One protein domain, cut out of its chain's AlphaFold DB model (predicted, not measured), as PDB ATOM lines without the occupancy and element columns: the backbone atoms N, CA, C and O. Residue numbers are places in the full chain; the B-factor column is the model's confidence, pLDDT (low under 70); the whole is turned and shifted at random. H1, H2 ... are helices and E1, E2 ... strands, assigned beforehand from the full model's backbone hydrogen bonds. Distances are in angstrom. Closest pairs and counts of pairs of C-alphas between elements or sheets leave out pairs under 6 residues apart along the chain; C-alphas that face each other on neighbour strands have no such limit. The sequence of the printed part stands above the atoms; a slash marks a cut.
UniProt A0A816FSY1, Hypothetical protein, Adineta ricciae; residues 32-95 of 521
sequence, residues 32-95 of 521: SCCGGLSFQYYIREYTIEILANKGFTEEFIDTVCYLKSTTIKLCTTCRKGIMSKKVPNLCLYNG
ATOM      1  N   SER A  32     114.613  55.696 177.650       95.81
ATOM      2  CA  SER A  32     114.272  54.343 177.190       95.81
ATOM      3  C   SER A  32     113.295  53.602 178.111       95.81
ATOM      4  O   SER A  32     112.621  52.673 177.678       95.81
ATOM      5  N   CYS A  33     113.193  54.015 179.379       95.38
ATOM      6  CA  CYS A  33     112.340  53.368 180.377       95.38
ATOM      7  C   CYS A  33     110.932  53.965 180.478       95.38
ATOM      8  O   CYS A  33     109.943  53.234 180.484       95.38
ATOM      9  N   CYS A  34     110.828  55.292 180.588       95.44
ATOM     10  CA  CYS A  34     109.548  55.978 180.799       95.44
ATOM     11  C   CYS A  34     109.031  56.727 179.565       95.44
ATOM     12  O   CYS A  34     108.014  57.403 179.666       95.44
ATOM     13  N   GLY A  35     109.765  56.718 178.447       95.38
ATOM     14  CA  GLY A  35     109.432  57.486 177.239       95.38
ATOM     15  C   GLY A  35     109.451  59.007 177.431       95.38
ATOM     16  O   GLY A  35     109.043  59.757 176.553       95.38
ATOM     17  N   GLY A  36     109.891  59.494 178.590       95.62
ATOM     18  CA  GLY A  36     109.814  60.907 178.936       95.62
ATOM     19  C   GLY A  36     110.930  61.720 178.288       95.62
ATOM     20  O   GLY A  36     112.106  61.396 178.467       95.62
ATOM     21  N   LEU A  37     110.558  62.815 177.634       95.75
ATOM     22  CA  LEU A  37     111.442  63.862 177.140       95.75
ATOM     23  C   LEU A  37     112.151  64.559 178.304       95.75
ATOM     24  O   LEU A  37     111.503  65.097 179.208       95.75
ATOM     25  N   SER A  38     113.479  64.552 178.309       95.31
ATOM     26  CA  SER A  38     114.331  65.078 179.381       95.31
ATOM     27  C   SER A  38     115.462  65.933 178.813       95.31
ATOM     28  O   SER A  38     115.843  65.777 177.658       95.31
ATOM     29  N   PHE A  39     115.990  66.842 179.632       95.12
ATOM     30  CA  PHE A  39     117.212  67.574 179.292       95.12
ATOM     31  C   PHE A  39     118.426  66.647 179.371       95.12
ATOM     32  O   PHE A  39     118.406  65.679 180.142       95.12
ATOM     33  N   GLN A  40     119.486  66.970 178.628       93.38
ATOM     34  CA  GLN A  40     120.690  66.145 178.531       93.38
ATOM     35  C   GLN A  40     121.315  65.865 179.902       93.38
ATOM     36  O   GLN A  40     121.603  64.718 180.235       93.38
ATOM     37  N   TYR A  41     121.419  66.879 180.763       91.56
ATOM     38  CA  TYR A  41     121.980  66.731 182.111       91.56
ATOM     39  C   TYR A  41     121.172  65.801 183.043       91.56
ATOM     40  O   TYR A  41     121.691  65.333 184.061       91.56
ATOM     41  N   TYR A  42     119.915  65.479 182.705       93.62
ATOM     42  CA  TYR A  42     119.120  64.475 183.419       93.62
ATOM     43  C   TYR A  42     119.242  63.061 182.845       93.62
ATOM     44  O   TYR A  42     118.700  62.130 183.449       93.62
ATOM     45  N   ILE A  43     119.909  62.884 181.708       95.00
ATOM     46  CA  ILE A  43     120.055  61.603 181.022       95.00
ATOM     47  C   ILE A  43     121.457  61.047 181.253       95.00
ATOM     48  O   ILE A  43     122.449  61.766 181.345       95.00
ATOM     49  N   ARG A  44     121.533  59.726 181.396       95.00
ATOM     50  CA  ARG A  44     122.785  58.973 181.362       95.00
ATOM     51  C   ARG A  44     122.640  57.817 180.396       95.00
ATOM     52  O   ARG A  44     121.591  57.173 180.367       95.00
ATOM     53  N   GLU A  45     123.697  57.586 179.638       94.81
ATOM     54  CA  GLU A  45     123.746  56.560 178.609       94.81
ATOM     55  C   GLU A  45     124.395  55.289 179.151       94.81
ATOM     56  O   GLU A  45     125.333  55.340 179.952       94.81
ATOM     57  N   TYR A  46     123.851  54.155 178.733       92.25
ATOM     58  CA  TYR A  46     124.315  52.817 179.062       92.25
ATOM     59  C   TYR A  46     124.232  51.942 177.812       92.25
ATOM     60  O   TYR A  46     123.363  52.149 176.966       92.25
ATOM     61  N   THR A  47     125.092  50.934 177.725       91.31
ATOM     62  CA  THR A  47     124.903  49.797 176.819       91.31
ATOM     63  C   THR A  47     124.302  48.627 177.593       91.31
ATOM     64  O   THR A  47     124.358  48.596 178.830       91.31
ATOM     65  N   ILE A  48     123.729  47.659 176.874       87.25
ATOM     66  CA  ILE A  48     123.210  46.420 177.471       87.25
ATOM     67  C   ILE A  48     124.324  45.715 178.257       87.25
ATOM     68  O   ILE A  48     124.121  45.364 179.414       87.25
ATOM     69  N   GLU A  49     125.529  45.632 177.689       88.12
ATOM     70  CA  GLU A  49     126.716  45.038 178.320       88.12
ATOM     71  C   GLU A  49     127.080  45.705 179.653       88.12
ATOM     72  O   GLU A  49     127.336  45.028 180.646       88.12
ATOM     73  N   ILE A  50     127.054  47.042 179.725       89.75
ATOM     74  CA  ILE A  50     127.361  47.770 180.968       89.75
ATOM     75  C   ILE A  50     126.327  47.460 182.057       89.75
ATOM     76  O   ILE A  50     126.670  47.420 183.241       89.75
ATOM     77  N   LEU A  51     125.056  47.282 181.689       88.44
ATOM     78  CA  LEU A  51     124.017  46.891 182.640       88.44
ATOM     79  C   LEU A  51     124.159  45.414 183.033       88.44
ATOM     80  O   LEU A  51     124.098  45.106 184.221       88.44
ATOM     81  N   ALA A  52     124.444  44.522 182.088       88.69
ATOM     82  CA  ALA A  52     124.703  43.112 182.368       88.69
ATOM     83  C   ALA A  52     125.883  42.938 183.345       88.69
ATOM     84  O   ALA A  52     125.744  42.283 184.376       88.69
ATOM     85  N   ASN A  53     126.989  43.659 183.122       90.19
ATOM     86  CA  ASN A  53     128.165  43.673 184.005       90.19
ATOM     87  C   ASN A  53     127.866  44.193 185.422       90.19
ATOM     88  O   ASN A  53     128.605  43.909 186.361       90.19
ATOM     89  N   LYS A  54     126.776  44.946 185.610       88.50
ATOM     90  CA  LYS A  54     126.298  45.392 186.931       88.50
ATOM     91  C   LYS A  54     125.377  44.381 187.620       88.50
ATOM     92  O   LYS A  54     124.825  44.689 188.678       88.50
ATOM     93  N   GLY A  55     125.212  43.192 187.043       88.25
ATOM     94  CA  GLY A  55     124.411  42.103 187.597       88.25
ATOM     95  C   GLY A  55     122.909  42.247 187.345       88.25
ATOM     96  O   GLY A  55     122.115  41.778 188.164       88.25
ATOM     97  N   PHE A  56     122.507  42.926 186.265       92.38
ATOM     98  CA  PHE A  56     121.118  42.938 185.795       92.38
ATOM     99  C   PHE A  56     120.903  41.814 184.775       92.38
ATOM    100  O   PHE A  56     121.708  41.653 183.862       92.38
ATOM    101  N   THR A  57     119.817  41.052 184.918       90.62
ATOM    102  CA  THR A  57     119.431  40.021 183.944       90.62
ATOM    103  C   THR A  57     118.928  40.659 182.650       90.62
ATOM    104  O   THR A  57     118.331  41.739 182.682       90.62
ATOM    105  N   GLU A  58     119.119  39.984 181.517       88.12
ATOM    106  CA  GLU A  58     118.634  40.462 180.214       88.12
ATOM    107  C   GLU A  58     117.118  40.688 180.217       88.12
ATOM    108  O   GLU A  58     116.655  41.740 179.786       88.12
ATOM    109  N   GLU A  59     116.350  39.775 180.817       90.50
ATOM    110  CA  GLU A  59     114.894  39.910 180.973       90.50
ATOM    111  C   GLU A  59     114.495  41.181 181.739       90.50
ATOM    112  O   GLU A  59     113.527  41.862 181.387       90.50
ATOM    113  N   PHE A  60     115.245  41.532 182.791       92.19
ATOM    114  CA  PHE A  60     114.975  42.743 183.559       92.19
ATOM    115  C   PHE A  60     115.307  43.987 182.736       92.19
ATOM    116  O   PHE A  60     114.540  44.950 182.766       92.19
ATOM    117  N   ILE A  61     116.415  43.964 181.986       90.62
ATOM    118  CA  ILE A  61     116.810  45.053 181.088       90.62
ATOM    119  C   ILE A  61     115.747  45.254 180.002       90.62
ATOM    120  O   ILE A  61     115.311  46.391 179.829       90.62
ATOM    121  N   ASP A  62     115.279  44.191 179.343       90.56
ATOM    122  CA  ASP A  62     114.256  44.268 178.287       90.56
ATOM    123  C   ASP A  62     112.909  44.764 178.849       90.56
ATOM    124  O   ASP A  62     112.220  45.571 178.226       90.56
ATOM    125  N   THR A  63     112.579  44.388 180.090       91.12
ATOM    126  CA  THR A  63     111.385  44.883 180.795       91.12
ATOM    127  C   THR A  63     111.467  46.382 181.096       91.12
ATOM    128  O   THR A  63     110.510  47.125 180.864       91.12
ATOM    129  N   VAL A  64     112.587  46.856 181.657       91.19
ATOM    130  CA  VAL A  64     112.712  48.262 182.080       91.19
ATOM    131  C   VAL A  64     113.086  49.196 180.937       91.19
ATOM    132  O   VAL A  64     112.783  50.382 181.038       91.19
ATOM    133  N   CYS A  65     113.720  48.707 179.871       91.06
ATOM    134  CA  CYS A  65     114.115  49.474 178.688       91.06
ATOM    135  C   CYS A  65     113.120  49.251 177.549       91.06
ATOM    136  O   CYS A  65     113.470  48.755 176.484       91.06
ATOM    137  N   TYR A  66     111.873  49.657 177.788       87.62
ATOM    138  CA  TYR A  66     110.759  49.473 176.860       87.62
ATOM    139  C   TYR A  66     111.051  49.968 175.431       87.62
ATOM    140  O   TYR A  66     110.655  49.330 174.459       87.62
ATOM    141  N   LEU A  67     111.744  51.105 175.287       88.50
ATOM    142  CA  LEU A  67     112.200  51.586 173.981       88.50
ATOM    143  C   LEU A  67     113.549  50.948 173.647       88.50
ATOM    144  O   LEU A  67     114.589  51.362 174.175       88.50
ATOM    145  N   LYS A  68     113.508  49.954 172.759       82.19
ATOM    146  CA  LYS A  68     114.680  49.197 172.320       82.19
ATOM    147  C   LYS A  68     115.584  50.080 171.460       82.19
ATOM    148  O   LYS A  68     115.160  50.632 170.450       82.19
ATOM    149  N   SER A  69     116.825  50.238 171.900       80.69
ATOM    150  CA  SER A  69     117.866  51.026 171.242       80.69
ATOM    151  C   SER A  69     119.222  50.450 171.634       80.69
ATOM    152  O   SER A  69     119.374  49.938 172.745       80.69
ATOM    153  N   THR A  70     120.207  50.558 170.743       77.12
ATOM    154  CA  THR A  70     121.599  50.161 171.013       77.12
ATOM    155  C   THR A  70     122.177  50.939 172.197       77.12
ATOM    156  O   THR A  70     122.815  50.364 173.078       77.12
ATOM    157  N   THR A  71     121.869  52.236 172.267       89.69
ATOM    158  CA  THR A  71     122.189  53.100 173.406       89.69
ATOM    159  C   THR A  71     120.954  53.293 174.277       89.69
ATOM    160  O   THR A  71     119.950  53.862 173.836       89.69
ATOM    161  N   ILE A  72     121.036  52.862 175.536       92.62
ATOM    162  CA  ILE A  72     119.975  52.996 176.535       92.62
ATOM    163  C   ILE A  72     120.139  54.334 177.254       92.62
ATOM    164  O   ILE A  72     121.105  54.557 177.985       92.62
ATOM    165  N   LYS A  73     119.157  55.222 177.098       95.44
ATOM    166  CA  LYS A  73     119.129  56.542 177.742       95.44
ATOM    167  C   LYS A  73     118.226  56.491 178.966       95.44
ATOM    168  O   LYS A  73     117.016  56.326 178.842       95.44
ATOM    169  N   LEU A  74     118.773  56.654 180.169       96.25
ATOM    170  CA  LEU A  74     117.994  56.617 181.411       96.25
ATOM    171  C   LEU A  74     117.952  57.985 182.083       96.25
ATOM    172  O   LEU A  74     118.989  58.555 182.421       96.25
ATOM    173  N   CYS A  75     116.742  58.483 182.355       95.88
ATOM    174  CA  CYS A  75     116.582  59.687 183.164       95.88
ATOM    175  C   CYS A  75     116.971  59.417 184.623       95.88
ATOM    176  O   CYS A  75     116.865  58.287 185.108       95.88
ATOM    177  N   THR A  76     117.364  60.456 185.361       95.31
ATOM    178  CA  THR A  76     117.801  60.349 186.768       95.31
ATOM    179  C   THR A  76     116.848  59.545 187.652       95.31
ATOM    180  O   THR A  76     117.296  58.765 188.488       95.31
ATOM    181  N   THR A  77     115.536  59.700 187.464       93.88
ATOM    182  CA  THR A  77     114.525  58.996 188.268       93.88
ATOM    183  C   THR A  77     114.452  57.512 187.912       93.88
ATOM    184  O   THR A  77     114.471  56.671 188.810       93.88
ATOM    185  N   CYS A  78     114.408  57.177 186.617       95.12
ATOM    186  CA  CYS A  78     114.367  55.782 186.174       95.12
ATOM    187  C   CYS A  78     115.667  55.063 186.525       95.12
ATOM    188  O   CYS A  78     115.621  53.978 187.094       95.12
ATOM    189  N   ARG A  79     116.816  55.717 186.307       95.06
ATOM    190  CA  ARG A  79     118.129  55.216 186.719       95.06
ATOM    191  C   ARG A  79     118.143  54.865 188.205       95.06
ATOM    192  O   ARG A  79     118.533  53.760 188.544       95.06
ATOM    193  N   LYS A  80     117.706  55.766 189.095       94.50
ATOM    194  CA  LYS A  80     117.672  55.488 190.545       94.50
ATOM    195  C   LYS A  80     116.841  54.243 190.881       94.50
ATOM    196  O   LYS A  80     117.277  53.430 191.692       94.50
ATOM    197  N   GLY A  81     115.680  54.075 190.242       93.06
ATOM    198  CA  GLY A  81     114.838  52.886 190.414       93.06
ATOM    199  C   GLY A  81     115.522  51.604 189.932       93.06
ATOM    200  O   GLY A  81     115.662  50.660 190.706       93.06
ATOM    201  N   ILE A  82     116.033  51.618 188.697       93.62
ATOM    202  CA  ILE A  82     116.697  50.472 188.056       93.62
ATOM    203  C   ILE A  82     117.946  50.059 188.838       93.62
ATOM    204  O   ILE A  82     118.107  48.885 189.144       93.62
ATOM    205  N   MET A  83     118.787  51.015 189.252       92.81
ATOM    206  CA  MET A  83     119.981  50.733 190.065       92.81
ATOM    207  C   MET A  83     119.635  50.100 191.422       92.81
ATOM    208  O   MET A  83     120.449  49.381 191.989       92.81
ATOM    209  N   SER A  84     118.416  50.321 191.918       91.88
ATOM    210  CA  SER A  84     117.892  49.684 193.133       91.88
ATOM    211  C   SER A  84     117.210  48.334 192.858       91.88
ATOM    212  O   SER A  84     116.470  47.855 193.715       91.88
ATOM    213  N   LYS A  85     117.393  47.752 191.661       90.62
ATOM    214  CA  LYS A  85     116.737  46.519 191.182       90.62
ATOM    215  C   LYS A  85     115.201  46.577 191.240       90.62
ATOM    216  O   LYS A  85     114.538  45.565 191.444       90.62
ATOM    217  N   LYS A  86     114.617  47.771 191.079       92.06
ATOM    218  CA  LYS A  86     113.162  47.995 191.081       92.06
ATOM    219  C   LYS A  86     112.711  48.557 189.741       92.06
ATOM    220  O   LYS A  86     113.334  49.479 189.216       92.06
ATOM    221  N   VAL A  87     111.581  48.070 189.231       92.31
ATOM    222  CA  VAL A  87     110.935  48.661 188.054       92.31
ATOM    223  C   VAL A  87     110.433  50.064 188.428       92.31
ATOM    224  O   VAL A  87     109.644  50.201 189.369       92.31
ATOM    225  N   PRO A  88     110.885  51.137 187.751       93.69
ATOM    226  CA  PRO A  88     110.411  52.483 188.048       93.69
ATOM    227  C   PRO A  88     108.897  52.598 187.854       93.69
ATOM    228  O   PRO A  88     108.362  52.121 186.862       93.69
ATOM    229  N   ASN A  89     108.201  53.307 188.750       92.25
ATOM    230  CA  ASN A  89     106.739  53.461 188.669       92.25
ATOM    231  C   ASN A  89     106.258  54.007 187.313       92.25
ATOM    232  O   ASN A  89     105.218  53.585 186.825       92.25
ATOM    233  N   LEU A  90     107.008  54.947 186.727       94.12
ATOM    234  CA  LEU A  90     106.685  55.577 185.442       94.12
ATOM    235  C   LEU A  90     107.211  54.791 184.229       94.12
ATOM    236  O   LEU A  90     107.247  55.335 183.131       94.12
ATOM    237  N   CYS A  91     107.676  53.555 184.413       94.38
ATOM    238  CA  CYS A  91     108.096  52.714 183.300       94.38
ATOM    239  C   CYS A  91     106.907  52.422 182.376       94.38
ATOM    240  O   CYS A  91     105.807  52.129 182.851       94.38
ATOM    241  N   LEU A  92     107.137  52.472 181.062       94.56
ATOM    242  CA  LEU A  92     106.115  52.197 180.048       94.56
ATOM    243  C   LEU A  92     105.510  50.792 180.195       94.56
ATOM    244  O   LEU A  92     104.302  50.633 180.018       94.56
ATOM    245  N   TYR A  93     106.321  49.826 180.640       93.12
ATOM    246  CA  TYR A  93     105.906  48.456 180.957       93.12
ATOM    247  C   TYR A  93     104.754  48.372 181.974       93.12
ATOM    248  O   TYR A  93     103.932  47.459 181.913       93.12
ATOM    249  N   ASN A  94     104.620  49.349 182.880       94.00
ATOM    250  CA  ASN A  94     103.564  49.357 183.900       94.00
ATOM    251  C   ASN A  94     102.182  49.777 183.356       94.00
ATOM    252  O   ASN A  94     101.328  50.222 184.126       94.00
ATOM    253  N   GLY A  95     101.960  49.675 182.044       91.75
ATOM    254  CA  GLY A  95     100.724  50.103 181.386       91.75
ATOM    255  C   GLY A  95     100.682  51.600 181.078       91.75
ATOM    256  O   GLY A  95      99.605  52.184 181.022       91.75
TER     257      GLY A  95
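Overview. This is residues 32 to 95 of the 521 residues of the protein "Hypothetical protein" of Adineta ricciae (UniProt A0A816FSY1). A short two-stranded antiparallel ribbon, E1 and E2, has the helix H3 folding back over one face, while two shorter helices, H1 and H2, make a corner at one end of the ribbon. Residues 32 to 42 loop round the ribbon's other end, and the unnamed stretch 84 to 95 runs from H3 to the side of the domain away from H1. The printed part has 64 residues, with two named strands and three named helices in the order E1, H1, H2, E2, H3; the class is mixed, helices and strands, with 28 residues in named elements, under half of the total. The whole is compact and rounded, with a radius of gyration of the C-alphas of 10.5 A and spans of 27 by 24 by 21 A.

Along the chain. The printed part begins at Ser 32, with its C-alpha at (114.272, 54.343, 177.190). E1 takes residues 43 to 46, 10.0 A from first to last C-alpha, and begins with C-alpha 43 at (120.055, 61.603, 181.022). H1, residues 48 to 52, measures 6.1 A, and H2, residues 58 to 64, measures 10.0 A. E2, residues 72 to 75, spans 10.0 A. H3, residues 76 to 83, is the longest helix at 10.4 A and ends with C-alpha 83 at (119.981, 50.733, 190.065).

Arrangement. E1 and E2 are antiparallel neighbours, with 150 degrees between their directions. The C-alphas of Ile 43 and Cys 75 face each other at 4.5 A. N 44 and O 74, 3.0 A apart, and N 72 and O 46, 2.8 A apart, are within hydrogen-bond range. H3 follows E2 by a tight link with 0 residues between them. The closest C-alphas of E1 and H3 are those of Ile 43 and Thr 76, 6.3 A apart. H2 and H3 are close but not clearly touching: their closest C-alphas, those of Val 64 and Ile 82, are 7.5 A apart. Their lines stand at a shallow tilt of 31 degrees, and they run opposite ways. H1 and H2 touch, the closest C-alphas being those of Ala 52 and Glu 58, 7.0 A apart. The closest C-alphas of H1 and E2, those of Ile 48 and Ile 72, are 7.4 A apart. E1 and H2 are apart, as are H1 and H3. In H1, H2 and H3 every O i to N i+4 pair is within hydrogen-bond range.

Size, cuts and confidence. The two C-alphas farthest apart, those of Asn 53 and Gly 95, are 28.3 A from each other. The printed part has no cut. The links from E1 to H1, H1 to H2 and E2 to H3 are tight, the link from H2 to E2, with 7 residues, is short, and there is no long link. Residues 84 to 95 hold no named element, and their C-alphas lie 8 to 16 A from the mean of all C-alphas. The mean pLDDT of the printed part is 91.9, and no printed residue is under 70.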